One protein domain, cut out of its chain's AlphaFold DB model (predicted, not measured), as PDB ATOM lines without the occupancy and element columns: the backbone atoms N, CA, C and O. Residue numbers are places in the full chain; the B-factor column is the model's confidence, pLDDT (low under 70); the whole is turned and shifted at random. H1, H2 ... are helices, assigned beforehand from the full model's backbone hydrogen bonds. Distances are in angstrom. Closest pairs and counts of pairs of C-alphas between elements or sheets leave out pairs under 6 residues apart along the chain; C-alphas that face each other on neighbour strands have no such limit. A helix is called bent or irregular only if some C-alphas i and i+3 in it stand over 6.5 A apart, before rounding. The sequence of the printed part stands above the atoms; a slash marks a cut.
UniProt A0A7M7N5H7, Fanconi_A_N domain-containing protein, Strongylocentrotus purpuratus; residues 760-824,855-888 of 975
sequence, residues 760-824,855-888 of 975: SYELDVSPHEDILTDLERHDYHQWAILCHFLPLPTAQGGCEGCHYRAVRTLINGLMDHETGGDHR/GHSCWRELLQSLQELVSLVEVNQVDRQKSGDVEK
ATOM      1  N   SER A 760     -86.417  33.330   5.024       90.62
ATOM      2  CA  SER A 760     -86.652  34.232   6.161       90.62
ATOM      3  C   SER A 760     -86.136  33.641   7.473       90.62
ATOM      4  O   SER A 760     -85.428  34.322   8.204       90.62
ATOM      5  N   TYR A 761     -86.453  32.374   7.758       91.06
ATOM      6  CA  TYR A 761     -85.992  31.698   8.971       91.06
ATOM      7  C   TYR A 761     -84.475  31.519   9.007       91.06
ATOM      8  O   TYR A 761     -83.869  31.714  10.055       91.06
ATOM      9  N   GLU A 762     -83.850  31.192   7.874       93.44
ATOM     10  CA  GLU A 762     -82.397  31.047   7.793       93.44
ATOM     11  C   GLU A 762     -81.671  32.387   7.972       93.44
ATOM     12  O   GLU A 762     -80.607  32.432   8.585       93.44
ATOM     13  N   LEU A 763     -82.244  33.489   7.478       90.12
ATOM     14  CA  LEU A 763     -81.687  34.831   7.652       90.12
ATOM     15  C   LEU A 763     -81.734  35.321   9.103       90.12
ATOM     16  O   LEU A 763     -80.863  36.092   9.497       90.12
ATOM     17  N   ASP A 764     -82.686  34.849   9.904       87.44
ATOM     18  CA  ASP A 764     -82.769  35.183  11.331       87.44
ATOM     19  C   ASP A 764     -81.722  34.428  12.184       87.44
ATOM     20  O   ASP A 764     -81.429  34.830  13.314       87.44
ATOM     21  N   VAL A 765     -81.113  33.357  11.654       90.50
ATOM     22  CA  VAL A 765     -80.073  32.581  12.349       90.50
ATOM     23  C   VAL A 765     -78.800  33.402  12.528       90.50
ATOM     24  O   VAL A 765     -78.291  33.994  11.579       90.50
ATOM     25  N   SER A 766     -78.244  33.390  13.743       89.00
ATOM     26  CA  SER A 766     -76.965  34.017  14.073       89.00
ATOM     27  C   SER A 766     -75.800  33.040  13.862       89.00
ATOM     28  O   SER A 766     -75.632  32.123  14.667       89.00
ATOM     29  N   PRO A 767     -74.929  33.255  12.852       86.31
ATOM     30  CA  PRO A 767     -73.828  32.348  12.507       86.31
ATOM     31  C   PRO A 767     -72.907  31.952  13.663       86.31
ATOM     32  O   PRO A 767     -72.410  30.830  13.710       86.31
ATOM     33  N   HIS A 768     -72.663  32.886  14.586       86.31
ATOM     34  CA  HIS A 768     -71.724  32.733  15.701       86.31
ATOM     35  C   HIS A 768     -72.287  31.948  16.890       86.31
ATOM     36  O   HIS A 768     -71.519  31.490  17.732       86.31
ATOM     37  N   GLU A 769     -73.609  31.813  16.968       87.00
ATOM     38  CA  GLU A 769     -74.312  31.110  18.046       87.00
ATOM     39  C   GLU A 769     -75.113  29.914  17.511       87.00
ATOM     40  O   GLU A 769     -75.932  29.349  18.232       87.00
ATOM     41  N   ASP A 770     -74.889  29.530  16.253       89.38
ATOM     42  CA  ASP A 770     -75.531  28.398  15.588       89.38
ATOM     43  C   ASP A 770     -75.039  27.054  16.151       89.38
ATOM     44  O   ASP A 770     -73.973  26.943  16.757       89.38
ATOM     45  N   ILE A 771     -75.844  26.014  15.950       88.06
ATOM     46  CA  ILE A 771     -75.489  24.635  16.278       88.06
ATOM     47  C   ILE A 771     -74.633  23.979  15.190       88.06
ATOM     48  O   ILE A 771     -73.833  23.102  15.504       88.06
ATOM     49  N   LEU A 772     -74.801  24.395  13.930       90.25
ATOM     50  CA  LEU A 772     -74.038  23.876  12.798       90.25
ATOM     51  C   LEU A 772     -72.712  24.623  12.645       90.25
ATOM     52  O   LEU A 772     -72.661  25.851  12.761       90.25
ATOM     53  N   THR A 773     -71.654  23.885  12.311       89.38
ATOM     54  CA  THR A 773     -70.398  24.482  11.840       89.38
ATOM     55  C   THR A 773     -70.582  25.135  10.467       89.38
ATOM     56  O   THR A 773     -71.516  24.809   9.736       89.38
ATOM     57  N   ASP A 774     -69.665  26.024  10.073       87.19
ATOM     58  CA  ASP A 774     -69.740  26.711   8.773       87.19
ATOM     59  C   ASP A 774     -69.831  25.729   7.586       87.19
ATOM     60  O   ASP A 774     -70.563  25.978   6.628       87.19
ATOM     61  N   LEU A 775     -69.136  24.587   7.669       88.00
ATOM     62  CA  LEU A 775     -69.180  23.544   6.640       88.00
ATOM     63  C   LEU A 775     -70.533  22.818   6.625       88.00
ATOM     64  O   LEU A 775     -71.156  22.698   5.576       88.00
ATOM     65  N   GLU A 776     -71.023  22.383   7.788       89.50
ATOM     66  CA  GLU A 776     -72.317  21.695   7.899       89.50
ATOM     67  C   GLU A 776     -73.491  22.599   7.506       89.50
ATOM     68  O   GLU A 776     -74.488  22.124   6.955       89.50
ATOM     69  N   ARG A 777     -73.380  23.904   7.780       90.94
ATOM     70  CA  ARG A 777     -74.357  24.912   7.363       90.94
ATOM     71  C   ARG A 777     -74.370  25.061   5.846       90.94
ATOM     72  O   ARG A 777     -75.448  25.058   5.257       90.94
ATOM     73  N   HIS A 778     -73.199  25.140   5.217       89.56
ATOM     74  CA  HIS A 778     -73.091  25.183   3.762       89.56
ATOM     75  C   HIS A 778     -73.697  23.927   3.112       89.56
ATOM     76  O   HIS A 778     -74.522  24.043   2.205       89.56
ATOM     77  N   ASP A 779     -73.384  22.739   3.638       89.69
ATOM     78  CA  ASP A 779     -73.967  21.474   3.175       89.69
ATOM     79  C   ASP A 779     -75.499  21.452   3.342       89.69
ATOM     80  O   ASP A 779     -76.234  20.995   2.461       89.69
ATOM     81  N   TYR A 780     -76.008  21.983   4.461       92.25
ATOM     82  CA  TYR A 780     -77.445  22.133   4.692       92.25
ATOM     83  C   TYR A 780     -78.100  23.080   3.676       92.25
ATOM     84  O   TYR A 780     -79.152  22.739   3.132       92.25
ATOM     85  N   HIS A 781     -77.487  24.232   3.382       92.69
ATOM     86  CA  HIS A 781     -77.987  25.178   2.376       92.69
ATOM     87  C   HIS A 781     -78.043  24.540   0.991       92.69
ATOM     88  O   HIS A 781     -79.070  24.642   0.316       92.69
ATOM     89  N   GLN A 782     -76.986  23.830   0.588       90.50
ATOM     90  CA  GLN A 782     -76.956  23.128  -0.694       90.50
ATOM     91  C   GLN A 782     -78.076  22.091  -0.793       90.50
ATOM     92  O   GLN A 782     -78.817  22.086  -1.777       90.50
ATOM     93  N   TRP A 783     -78.261  21.261   0.237       92.12
ATOM     94  CA  TRP A 783     -79.356  20.294   0.271       92.12
ATOM     95  C   TRP A 783     -80.733  20.974   0.216       92.12
ATOM     96  O   TRP A 783     -81.571  20.611  -0.613       92.12
ATOM     97  N   ALA A 784     -80.977  21.972   1.068       91.31
ATOM     98  CA  ALA A 784     -82.281  22.623   1.172       91.31
ATOM     99  C   ALA A 784     -82.672  23.286  -0.154       91.31
ATOM    100  O   ALA A 784     -83.791  23.118  -0.641       91.31
ATOM    101  N   ILE A 785     -81.733  23.994  -0.780       91.19
ATOM    102  CA  ILE A 785     -81.976  24.697  -2.034       91.19
ATOM    103  C   ILE A 785     -82.079  23.704  -3.196       91.19
ATOM    104  O   ILE A 785     -83.098  23.690  -3.884       91.19
ATOM    105  N   LEU A 786     -81.055  22.876  -3.431       88.19
ATOM    106  CA  LEU A 786     -80.936  22.075  -4.658       88.19
ATOM    107  C   LEU A 786     -81.733  20.770  -4.609       88.19
ATOM    108  O   LEU A 786     -82.289  20.358  -5.625       88.19
ATOM    109  N   CYS A 787     -81.794  20.116  -3.450       86.50
ATOM    110  CA  CYS A 787     -82.412  18.798  -3.308       86.50
ATOM    111  C   CYS A 787     -83.850  18.867  -2.782       86.50
ATOM    112  O   CYS A 787     -84.647  17.992  -3.115       86.50
ATOM    113  N   HIS A 788     -84.203  19.887  -1.988       86.69
ATOM    114  CA  HIS A 788     -85.543  20.011  -1.405       86.69
ATOM    115  C   HIS A 788     -86.440  21.010  -2.156       86.69
ATOM    116  O   HIS A 788     -87.403  20.598  -2.801       86.69
ATOM    117  N   PHE A 789     -86.140  22.315  -2.121       90.31
ATOM    118  CA  PHE A 789     -87.045  23.354  -2.640       90.31
ATOM    119  C   PHE A 789     -87.005  23.538  -4.158       90.31
ATOM    120  O   PHE A 789     -88.036  23.865  -4.754       90.31
ATOM    121  N   LEU A 790     -85.852  23.327  -4.798       88.12
ATOM    122  CA  LEU A 790     -85.735  23.414  -6.250       88.12
ATOM    123  C   LEU A 790     -86.667  22.421  -6.967       88.12
ATOM    124  O   LEU A 790     -87.476  22.892  -7.766       88.12
ATOM    125  N   PRO A 791     -86.644  21.096  -6.698       87.88
ATOM    126  CA  PRO A 791     -87.509  20.133  -7.390       87.88
ATOM    127  C   PRO A 791     -88.985  20.182  -6.954       87.88
ATOM    128  O   PRO A 791     -89.851  19.675  -7.668       87.88
ATOM    129  N   LEU A 792     -89.294  20.783  -5.801       85.94
ATOM    130  CA  LEU A 792     -90.643  20.814  -5.234       85.94
ATOM    131  C   LEU A 792     -91.616  21.666  -6.091       85.94
ATOM    132  O   LEU A 792     -91.225  22.732  -6.574       85.94
ATOM    133  N   PRO A 793     -92.890  21.260  -6.286       86.75
ATOM    134  CA  PRO A 793     -93.855  22.033  -7.076       86.75
ATOM    135  C   PRO A 793     -94.197  23.409  -6.478       86.75
ATOM    136  O   PRO A 793     -94.201  23.567  -5.255       86.75
ATOM    137  N   THR A 794     -94.599  24.388  -7.299       82.94
ATOM    138  CA  THR A 794     -94.939  25.742  -6.809       82.94
ATOM    139  C   THR A 794     -96.179  25.748  -5.938       82.94
ATOM    140  O   THR A 794     -96.207  26.429  -4.919       82.94
ATOM    141  N   ALA A 795     -97.166  24.913  -6.273       81.56
ATOM    142  CA  ALA A 795     -98.347  24.686  -5.441       81.56
ATOM    143  C   ALA A 795     -98.001  24.163  -4.032       81.56
ATOM    144  O   ALA A 795     -98.850  24.168  -3.146       81.56
ATOM    145  N   GLN A 796     -96.771  23.685  -3.821       78.12
ATOM    146  CA  GLN A 796     -96.266  23.220  -2.531       78.12
ATOM    147  C   GLN A 796     -95.194  24.148  -1.938       78.12
ATOM    148  O   GLN A 796     -94.573  23.777  -0.949       78.12
ATOM    149  N   GLY A 797     -94.984  25.337  -2.515       82.94
ATOM    150  CA  GLY A 797     -94.012  26.324  -2.039       82.94
ATOM    151  C   GLY A 797     -92.589  26.166  -2.590       82.94
ATOM    152  O   GLY A 797     -91.683  26.808  -2.064       82.94
ATOM    153  N   GLY A 798     -92.384  25.330  -3.617       86.38
ATOM    154  CA  GLY A 798     -91.091  25.105  -4.279       86.38
ATOM    155  C   GLY A 798     -90.917  25.818  -5.627       86.38
ATOM    156  O   GLY A 798     -91.688  26.714  -5.979       86.38
ATOM    157  N   CYS A 799     -89.899  25.417  -6.398       86.19
ATOM    158  CA  CYS A 799     -89.499  26.085  -7.644       86.19
ATOM    159  C   CYS A 799     -89.769  25.306  -8.948       86.19
ATOM    160  O   CYS A 799     -89.489  25.843 -10.019       86.19
ATOM    161  N   GLU A 800     -90.334  24.093  -8.909       85.56
ATOM    162  CA  GLU A 800     -90.638  23.247 -10.092       85.56
ATOM    163  C   GLU A 800     -89.427  22.925 -10.984       85.56
ATOM    164  O   GLU A 800     -89.534  22.795 -12.205       85.56
ATOM    165  N   GLY A 801     -88.249  22.824 -10.379       82.69
ATOM    166  CA  GLY A 801     -86.977  22.613 -11.062       82.69
ATOM    167  C   GLY A 801     -86.444  23.854 -11.783       82.69
ATOM    168  O   GLY A 801     -85.443  23.747 -12.478       82.69
ATOM    169  N   CYS A 802     -87.088  25.019 -11.644       84.56
ATOM    170  CA  CYS A 802     -86.671  26.253 -12.304       84.56
ATOM    171  C   CYS A 802     -85.636  27.006 -11.455       84.56
ATOM    172  O   CYS A 802     -85.989  27.671 -10.475       84.56
ATOM    173  N   HIS A 803     -84.367  26.970 -11.870       83.62
ATOM    174  CA  HIS A 803     -83.277  27.653 -11.162       83.62
ATOM    175  C   HIS A 803     -83.487  29.177 -11.127       83.62
ATOM    176  O   HIS A 803     -83.195  29.826 -10.125       83.62
ATOM    177  N   TYR A 804     -84.080  29.752 -12.181       82.12
ATOM    178  CA  TYR A 804     -84.424  31.177 -12.229       82.12
ATOM    179  C   TYR A 804     -85.392  31.587 -11.108       82.12
ATOM    180  O   TYR A 804     -85.197  32.608 -10.451       82.12
ATOM    181  N   ARG A 805     -86.430  30.778 -10.860       85.06
ATOM    182  CA  ARG A 805     -87.422  31.040  -9.809       85.06
ATOM    183  C   ARG A 805     -86.793  30.936  -8.414       85.06
ATOM    184  O   ARG A 805     -87.117  31.753  -7.551       85.06
ATOM    185  N   ALA A 806     -85.859  30.003  -8.217       86.00
ATOM    186  CA  ALA A 806     -85.095  29.883  -6.976       86.00
ATOM    187  C   ALA A 806     -84.219  31.126  -6.727       86.00
ATOM    188  O   ALA A 806     -84.358  31.777  -5.694       86.00
ATOM    189  N   VAL A 807     -83.404  31.526  -7.710       87.50
ATOM    190  CA  VAL A 807     -82.563  32.738  -7.647       87.50
ATOM    191  C   VAL A 807     -83.403  33.987  -7.375       87.50
ATOM    192  O   VAL A 807     -83.080  34.776  -6.491       87.50
ATOM    193  N   ARG A 808     -84.530  34.142  -8.076       86.50
ATOM    194  CA  ARG A 808     -85.470  35.249  -7.866       86.50
ATOM    195  C   ARG A 808     -86.024  35.286  -6.439       86.50
ATOM    196  O   ARG A 808     -86.120  36.359  -5.851       86.50
ATOM    197  N   THR A 809     -86.407  34.137  -5.888       88.38
ATOM    198  CA  THR A 809     -86.942  34.050  -4.518       88.38
ATOM    199  C   THR A 809     -85.863  34.381  -3.484       88.38
ATOM    200  O   THR A 809     -86.143  35.105  -2.534       88.38
ATOM    201  N   LEU A 810     -84.624  33.939  -3.716       89.38
ATOM    202  CA  LEU A 810     -83.477  34.231  -2.856       89.38
ATOM    203  C   LEU A 810     -83.112  35.722  -2.862       89.38
ATOM    204  O   LEU A 810     -82.930  36.304  -1.798       89.38
ATOM    205  N   ILE A 811     -83.103  36.371  -4.034       87.62
ATOM    206  CA  ILE A 811     -82.914  37.829  -4.147       87.62
ATOM    207  C   ILE A 811     -84.013  38.578  -3.387       87.62
ATOM    208  O   ILE A 811     -83.708  39.511  -2.652       87.62
ATOM    209  N   ASN A 812     -85.276  38.160  -3.526       88.00
ATOM    210  CA  ASN A 812     -86.387  38.785  -2.807       88.00
ATOM    211  C   ASN A 812     -86.230  38.666  -1.289       88.00
ATOM    212  O   ASN A 812     -86.309  39.684  -0.617       88.00
ATOM    213  N   GLY A 813     -85.952  37.468  -0.764       86.88
ATOM    214  CA  GLY A 813     -85.789  37.266   0.679       86.88
ATOM    215  C   GLY A 813     -84.596  38.029   1.257       86.88
ATOM    216  O   GLY A 813     -84.692  38.602   2.341       86.88
ATOM    217  N   LEU A 814     -83.496  38.113   0.500       88.38
ATOM    218  CA  LEU A 814     -82.370  38.976   0.840       88.38
ATOM    219  C   LEU A 814     -82.833  40.450   0.904       88.38
ATOM    220  O   LEU A 814     -82.732  41.110   1.938       88.38
ATOM    221  N   MET A 815     -83.423  40.982  -0.162       85.00
ATOM    222  CA  MET A 815     -83.891  42.372  -0.157       85.00
ATOM    223  C   MET A 815     -84.877  42.666   0.987       85.00
ATOM    224  O   MET A 815     -84.715  43.674   1.674       85.00
ATOM    225  N   ASP A 816     -85.833  41.766   1.242       84.19
ATOM    226  CA  ASP A 816     -86.844  41.898   2.298       84.19
ATOM    227  C   ASP A 816     -86.200  42.045   3.690       84.19
ATOM    228  O   ASP A 816     -86.586  42.927   4.462       84.19
ATOM    229  N   HIS A 817     -85.166  41.251   3.989       82.56
ATOM    230  CA  HIS A 817     -84.427  41.320   5.254       82.56
ATOM    231  C   HIS A 817     -83.633  42.632   5.414       82.56
ATOM    232  O   HIS A 817     -83.542  43.176   6.520       82.56
ATOM    233  N   GLU A 818     -83.083  43.193   4.333       75.56
ATOM    234  CA  GLU A 818     -82.427  44.506   4.398       75.56
ATOM    235  C   GLU A 818     -83.429  45.647   4.604       75.56
ATOM    236  O   GLU A 818     -83.172  46.534   5.424       75.56
ATOM    237  N   THR A 819     -84.584  45.594   3.938       72.81
ATOM    238  CA  THR A 819     -85.610  46.648   4.005       72.81
ATOM    239  C   THR A 819     -86.473  46.600   5.269       72.81
ATOM    240  O   THR A 819     -86.883  47.642   5.774       72.81
ATOM    241  N   GLY A 820     -86.727  45.417   5.841       57.88
ATOM    242  CA  GLY A 820     -87.662  45.238   6.963       57.88
ATOM    243  C   GLY A 820     -87.165  45.740   8.324       57.88
ATOM    244  O   GLY A 820     -87.941  45.851   9.272       57.88
ATOM    245  N   GLY A 821     -85.875  46.054   8.461       44.50
ATOM    246  CA  GLY A 821     -85.282  46.354   9.763       44.50
ATOM    247  C   GLY A 821     -85.310  47.818  10.221       44.50
ATOM    248  O   GLY A 821     -84.820  48.058  11.321       44.50
ATOM    249  N   ASP A 822     -85.809  48.779   9.432       34.97
ATOM    250  CA  ASP A 822     -85.880  50.204   9.834       34.97
ATOM    251  C   ASP A 822     -87.270  50.639  10.335       34.97
ATOM    252  O   ASP A 822     -87.383  51.609  11.078       34.97
ATOM    253  N   HIS A 823     -88.327  49.856  10.088       31.00
ATOM    254  CA  HIS A 823     -89.613  50.043  10.781       31.00
ATOM    255  C   HIS A 823     -89.560  49.702  12.280       31.00
ATOM    256  O   HIS A 823     -90.438  50.121  13.025       31.00
ATOM    257  N   ARG A 824     -88.522  48.988  12.743       31.31
ATOM    258  CA  ARG A 824     -88.285  48.702  14.172       31.31
ATOM    259  C   ARG A 824     -87.567  49.830  14.927       31.31
ATOM    260  O   ARG A 824     -87.474  49.744  16.140       31.31
ATOM    261  N   GLY A 855     -73.035  40.850  10.437       48.28
ATOM    262  CA  GLY A 855     -72.286  40.091  11.452       48.28
ATOM    263  C   GLY A 855     -73.169  39.225  12.359       48.28
ATOM    264  O   GLY A 855     -72.645  38.425  13.117       48.28
ATOM    265  N   HIS A 856     -74.497  39.377  12.290       57.94
ATOM    266  CA  HIS A 856     -75.442  38.675  13.169       57.94
ATOM    267  C   HIS A 856     -76.472  37.813  12.414       57.94
ATOM    268  O   HIS A 856     -77.362  37.266  13.053       57.94
ATOM    269  N   SER A 857     -76.354  37.677  11.086       81.31
ATOM    270  CA  SER A 857     -77.259  36.881  10.240       81.31
ATOM    271  C   SER A 857     -76.505  36.050   9.200       81.31
ATOM    272  O   SER A 857     -75.419  36.454   8.773       81.31
ATOM    273  N   CYS A 858     -77.114  34.958   8.720       84.44
ATOM    274  CA  CYS A 858     -76.616  34.104   7.621       84.44
ATOM    275  C   CYS A 858     -76.638  34.777   6.227       84.44
ATOM    276  O   CYS A 858     -76.671  34.114   5.187       84.44
ATOM    277  N   TRP A 859     -76.658  36.111   6.184       88.94
ATOM    278  CA  TRP A 859     -76.739  36.900   4.957       88.94
ATOM    279  C   TRP A 859     -75.624  36.571   3.964       88.94
ATOM    280  O   TRP A 859     -75.863  36.462   2.764       88.94
ATOM    281  N   ARG A 860     -74.385  36.449   4.458       87.25
ATOM    282  CA  ARG A 860     -73.209  36.233   3.603       87.25
ATOM    283  C   ARG A 860     -73.212  34.831   3.008       87.25
ATOM    284  O   ARG A 860     -72.850  34.665   1.850       87.25
ATOM    285  N   GLU A 861     -73.635  33.854   3.790       87.62
ATOM    286  CA  GLU A 861     -73.710  32.449   3.419       87.62
ATOM    287  C   GLU A 861     -74.792  32.229   2.357       87.62
ATOM    288  O   GLU A 861     -74.516  31.641   1.314       87.62
ATOM    289  N   LEU A 862     -75.982  32.813   2.536       90.00
ATOM    290  CA  LEU A 862     -77.027  32.765   1.506       90.00
ATOM    291  C   LEU A 862     -76.659  33.563   0.250       90.00
ATOM    292  O   LEU A 862     -77.030  33.173  -0.858       90.00
ATOM    293  N   LEU A 863     -75.897  34.652   0.388       89.38
ATOM    294  CA  LEU A 863     -75.336  35.371  -0.754       89.38
ATOM    295  C   LEU A 863     -74.317  34.513  -1.523       89.38
ATOM    296  O   LEU A 863     -74.293  34.555  -2.752       89.38
ATOM    297  N   GLN A 864     -73.512  33.704  -0.832       88.56
ATOM    298  CA  GLN A 864     -72.626  32.734  -1.475       88.56
ATOM    299  C   GLN A 864     -73.438  31.664  -2.222       88.56
ATOM    300  O   GLN A 864     -73.168  31.403  -3.395       88.56
ATOM    301  N   SER A 865     -74.491  31.113  -1.608       88.69
ATOM    302  CA  SER A 865     -75.399  30.182  -2.295       88.69
ATOM    303  C   SER A 865     -76.064  30.816  -3.522       88.69
ATOM    304  O   SER A 865     -76.233  30.154  -4.546       88.69
ATOM    305  N   LEU A 866     -76.401  32.110  -3.470       89.50
ATOM    306  CA  LEU A 866     -76.915  32.851  -4.624       89.50
ATOM    307  C   LEU A 866     -75.891  32.896  -5.767       89.50
ATOM    308  O   LEU A 866     -76.256  32.640  -6.914       89.50
ATOM    309  N   GLN A 867     -74.624  33.198  -5.473       88.31
ATOM    310  CA  GLN A 867     -73.552  33.231  -6.475       88.31
ATOM    311  C   GLN A 867     -73.360  31.863  -7.146       88.31
ATOM    312  O   GLN A 867     -73.234  31.786  -8.370       88.31
ATOM    313  N   GLU A 868     -73.407  30.784  -6.363       86.44
ATOM    314  CA  GLU A 868     -73.325  29.409  -6.864       86.44
ATOM    315  C   GLU A 868     -74.521  29.068  -7.771       86.44
ATOM    316  O   GLU A 868     -74.333  28.600  -8.896       86.44
ATOM    317  N   LEU A 869     -75.751  29.385  -7.355       85.06
ATOM    318  CA  LEU A 869     -76.963  29.137  -8.149       85.06
ATOM    319  C   LEU A 869     -77.006  29.924  -9.458       85.06
ATOM    320  O   LEU A 869     -77.465  29.401 -10.474       85.06
ATOM    321  N   VAL A 870     -76.546  31.177  -9.451       83.88
ATOM    322  CA  VAL A 870     -76.517  32.024 -10.652       83.88
ATOM    323  C   VAL A 870     -75.650  31.386 -11.739       83.88
ATOM    324  O   VAL A 870     -76.057  31.369 -12.899       83.88
ATOM    325  N   SER A 871     -74.531  30.754 -11.369       78.56
ATOM    326  CA  SER A 871     -73.707  30.006 -12.329       78.56
ATOM    327  C   SER A 871     -74.447  28.811 -12.956       78.56
ATOM    328  O   SER A 871     -74.281  28.525 -14.140       78.56
ATOM    329  N   LEU A 872     -75.337  28.146 -12.208       76.75
ATOM    330  CA  LEU A 872     -76.127  27.010 -12.700       76.75
ATOM    331  C   LEU A 872     -77.269  27.441 -13.634       76.75
ATOM    332  O   LEU A 872     -77.581  26.731 -14.595       76.75
ATOM    333  N   VAL A 873     -77.866  28.616 -13.401       72.69
ATOM    334  CA  VAL A 873     -78.864  29.219 -14.310       72.69
ATOM    335  C   VAL A 873     -78.270  29.455 -15.700       72.69
ATOM    336  O   VAL A 873     -78.956  29.292 -16.708       72.69
ATOM    337  N   GLU A 874     -76.992  29.822 -15.771       64.50
ATOM    338  CA  GLU A 874     -76.304  30.098 -17.035       64.50
ATOM    339  C   GLU A 874     -76.043  28.839 -17.859       64.50
ATOM    340  O   GLU A 874     -76.055  28.893 -19.090       64.50
ATOM    341  N   VAL A 875     -75.878  27.701 -17.184       59.78
ATOM    342  CA  VAL A 875     -75.670  26.390 -17.807       59.78
ATOM    343  C   VAL A 875     -76.996  25.784 -18.297       59.78
ATOM    344  O   VAL A 875     -77.042  25.181 -19.371       59.78
ATOM    345  N   ASN A 876     -78.101  25.984 -17.569       58.66
ATOM    346  CA  ASN A 876     -79.403  25.367 -17.854       58.66
ATOM    347  C   ASN A 876     -80.345  26.283 -18.665       58.66
ATOM    348  O   ASN A 876     -81.311  26.852 -18.158       58.66
ATOM    349  N   GLN A 877     -80.114  26.365 -19.980       55.75
ATOM    350  CA  GLN A 877     -80.854  27.235 -20.919       55.75
ATOM    351  C   GLN A 877     -82.372  26.942 -21.048       55.75
ATOM    352  O   GLN A 877     -83.123  27.776 -21.556       55.75
ATOM    353  N   VAL A 878     -82.844  25.774 -20.587       51.53
ATOM    354  CA  VAL A 878     -84.234  25.284 -20.744       51.53
ATOM    355  C   VAL A 878     -85.192  25.833 -19.668       51.53
ATOM    356  O   VAL A 878     -86.404  25.895 -19.885       51.53
ATOM    357  N   ASP A 879     -84.672  26.304 -18.533       51.91
ATOM    358  CA  ASP A 879     -85.486  26.732 -17.383       51.91
ATOM    359  C   ASP A 879     -86.307  28.001 -17.628       51.91
ATOM    360  O   ASP A 879     -87.336  28.216 -16.983       51.91
ATOM    361  N   ARG A 880     -85.897  28.823 -18.601       50.53
ATOM    362  CA  ARG A 880     -86.606  30.053 -18.983       50.53
ATOM    363  C   ARG A 880     -87.946  29.783 -19.667       50.53
ATOM    364  O   ARG A 880     -88.906  30.493 -19.375       50.53
ATOM    365  N   GLN A 881     -88.042  28.751 -20.511       50.09
ATOM    366  CA  GLN A 881     -89.265  28.443 -21.269       50.09
ATOM    367  C   GLN A 881     -90.387  27.865 -20.393       50.09
ATOM    368  O   GLN A 881     -91.561  28.060 -20.693       50.09
ATOM    369  N   LYS A 882     -90.047  27.193 -19.283       48.12
ATOM    370  CA  LYS A 882     -91.031  26.608 -18.355       48.12
ATOM    371  C   LYS A 882     -91.688  27.625 -17.419       48.12
ATOM    372  O   LYS A 882     -92.775  27.356 -16.921       48.12
ATOM    373  N   SER A 883     -91.055  28.773 -17.168       49.09
ATOM    374  CA  SER A 883     -91.544  29.736 -16.170       49.09
ATOM    375  C   SER A 883     -92.779  30.535 -16.603       49.09
ATOM    376  O   SER A 883     -93.417  31.120 -15.738       49.09
ATOM    377  N   GLY A 884     -93.125  30.571 -17.900       48.06
ATOM    378  CA  GLY A 884     -94.310  31.256 -18.449       48.06
ATOM    379  C   GLY A 884     -94.348  32.790 -18.300       48.06
ATOM    380  O   GLY A 884     -95.000  33.462 -19.095       48.06
ATOM    381  N   ASP A 885     -93.616  33.351 -17.336       45.56
ATOM    382  CA  ASP A 885     -93.711  34.751 -16.911       45.56
ATOM    383  C   ASP A 885     -92.760  35.698 -17.663       45.56
ATOM    384  O   ASP A 885     -92.958  36.911 -17.647       45.56
ATOM    385  N   VAL A 886     -91.739  35.180 -18.358       45.25
ATOM    386  CA  VAL A 886     -90.634  36.014 -18.886       45.25
ATOM    387  C   VAL A 886     -90.726  36.305 -20.391       45.25
ATOM    388  O   VAL A 886     -90.080  37.235 -20.866       45.25
ATOM    389  N   GLU A 887     -91.590  35.636 -21.164       41.78
ATOM    390  CA  GLU A 887     -91.772  35.993 -22.590       41.78
ATOM    391  C   GLU A 887     -92.387  37.395 -22.804       41.78
ATOM    392  O   GLU A 887     -92.444  37.876 -23.935       41.78
ATOM    393  N   LYS A 888     -92.802  38.087 -21.729       43.84
ATOM    394  CA  LYS A 888     -93.374  39.442 -21.780       43.84
ATOM    395  C   LYS A 888     -92.458  40.567 -21.276       43.84
ATOM    396  O   LYS A 888     -92.780  41.721 -21.550       43.84
TER     397      LYS A 888
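What this domain is: This is residues 760 to 824 and 855 to 888 of the 975 residues of the protein "Fanconi_A_N domain-containing protein" of Strongylocentrotus purpuratus (UniProt A0A7M7N5H7). Two long helices, H3 and H4, lie side by side and run opposite ways, and a third, H2, crosses the first part of H4 at a steep angle. Short H1 sits near residues 813 to 817 of H3 and the first residue of H4, while short H5 and a tail after it lie at the far end, near where H3 begins and H4 ends; residues 819 to 824 stick out. The printed part has 99 residues with five named helices, H1 to H5 in order along the chain, and no named strand: all helix. It is compact, with a radius of gyration of the C-alphas of 14.5 A, and spans 42 by 33 by 25 A.

How they stand to each other: H3, residues 803 to 819, is the hub, touching three other helices. It touches H4, residues 859 to 875, at a shallow tilt of 25 degrees, opposite ways; their closest C-alphas, those of His 803 and Val 873, are 5.6 A apart. H2, residues 774 to 789, touches H4 with residues 778 to 782 alone, at a steep tilt of 48 degrees, the same way; the C-alphas of His 778 and Glu 861 are closest, at 7.3 A. H2 and H3 are close but not clearly touching, with the C-alphas of Ile 785 and Ala 806 closest, at 7.8 A. H1, residues 760 to 764, and H3 only just touch, with 3 pairs of C-alphas within 8 A, the closest being Ser 760 and Gly 813 at 6.3 A. H5, residues 879 to 882, also only just touches H3, with 3 such pairs, the closest being His 803 and Asp 879 at 6.7 A. H5 is apart from H1 and from H2. Every O i to N i+4 pair is within hydrogen-bond range in H1 and H3, against 10 of 12 in H2 and 12 of 13 in H4; H5 is too short for such a pair.

Where its parts are: H3 measures 24.4 A from C-alpha 803 to C-alpha 819, at (-85.610, 46.648, 4.005). H4 measures 25.1 A. H2 measures 21.0 A and is irregular, but only just: C-alphas 786 and 789 are 6.6 A apart. H1 begins at C-alpha 760, at (-86.652, 34.232, 6.161), and measures 6.5 A. H5 measures 5.6 A and ends at C-alpha 882, at (-91.031, 26.608, -18.355).

The domain as a whole: The two C-alphas farthest apart, those of Glu 769 and Lys 888, are 44.9 A apart. Residues 825 to 854 are not printed, and C-alphas 824 and 855 are 18.4 A apart across this cut. The link from H2 to H3, residues 790 to 802, is long. Mean pLDDT of the printed part is 78.2, and it is under 70 in residues 820 to 824, 855 to 856 and 874 to 888.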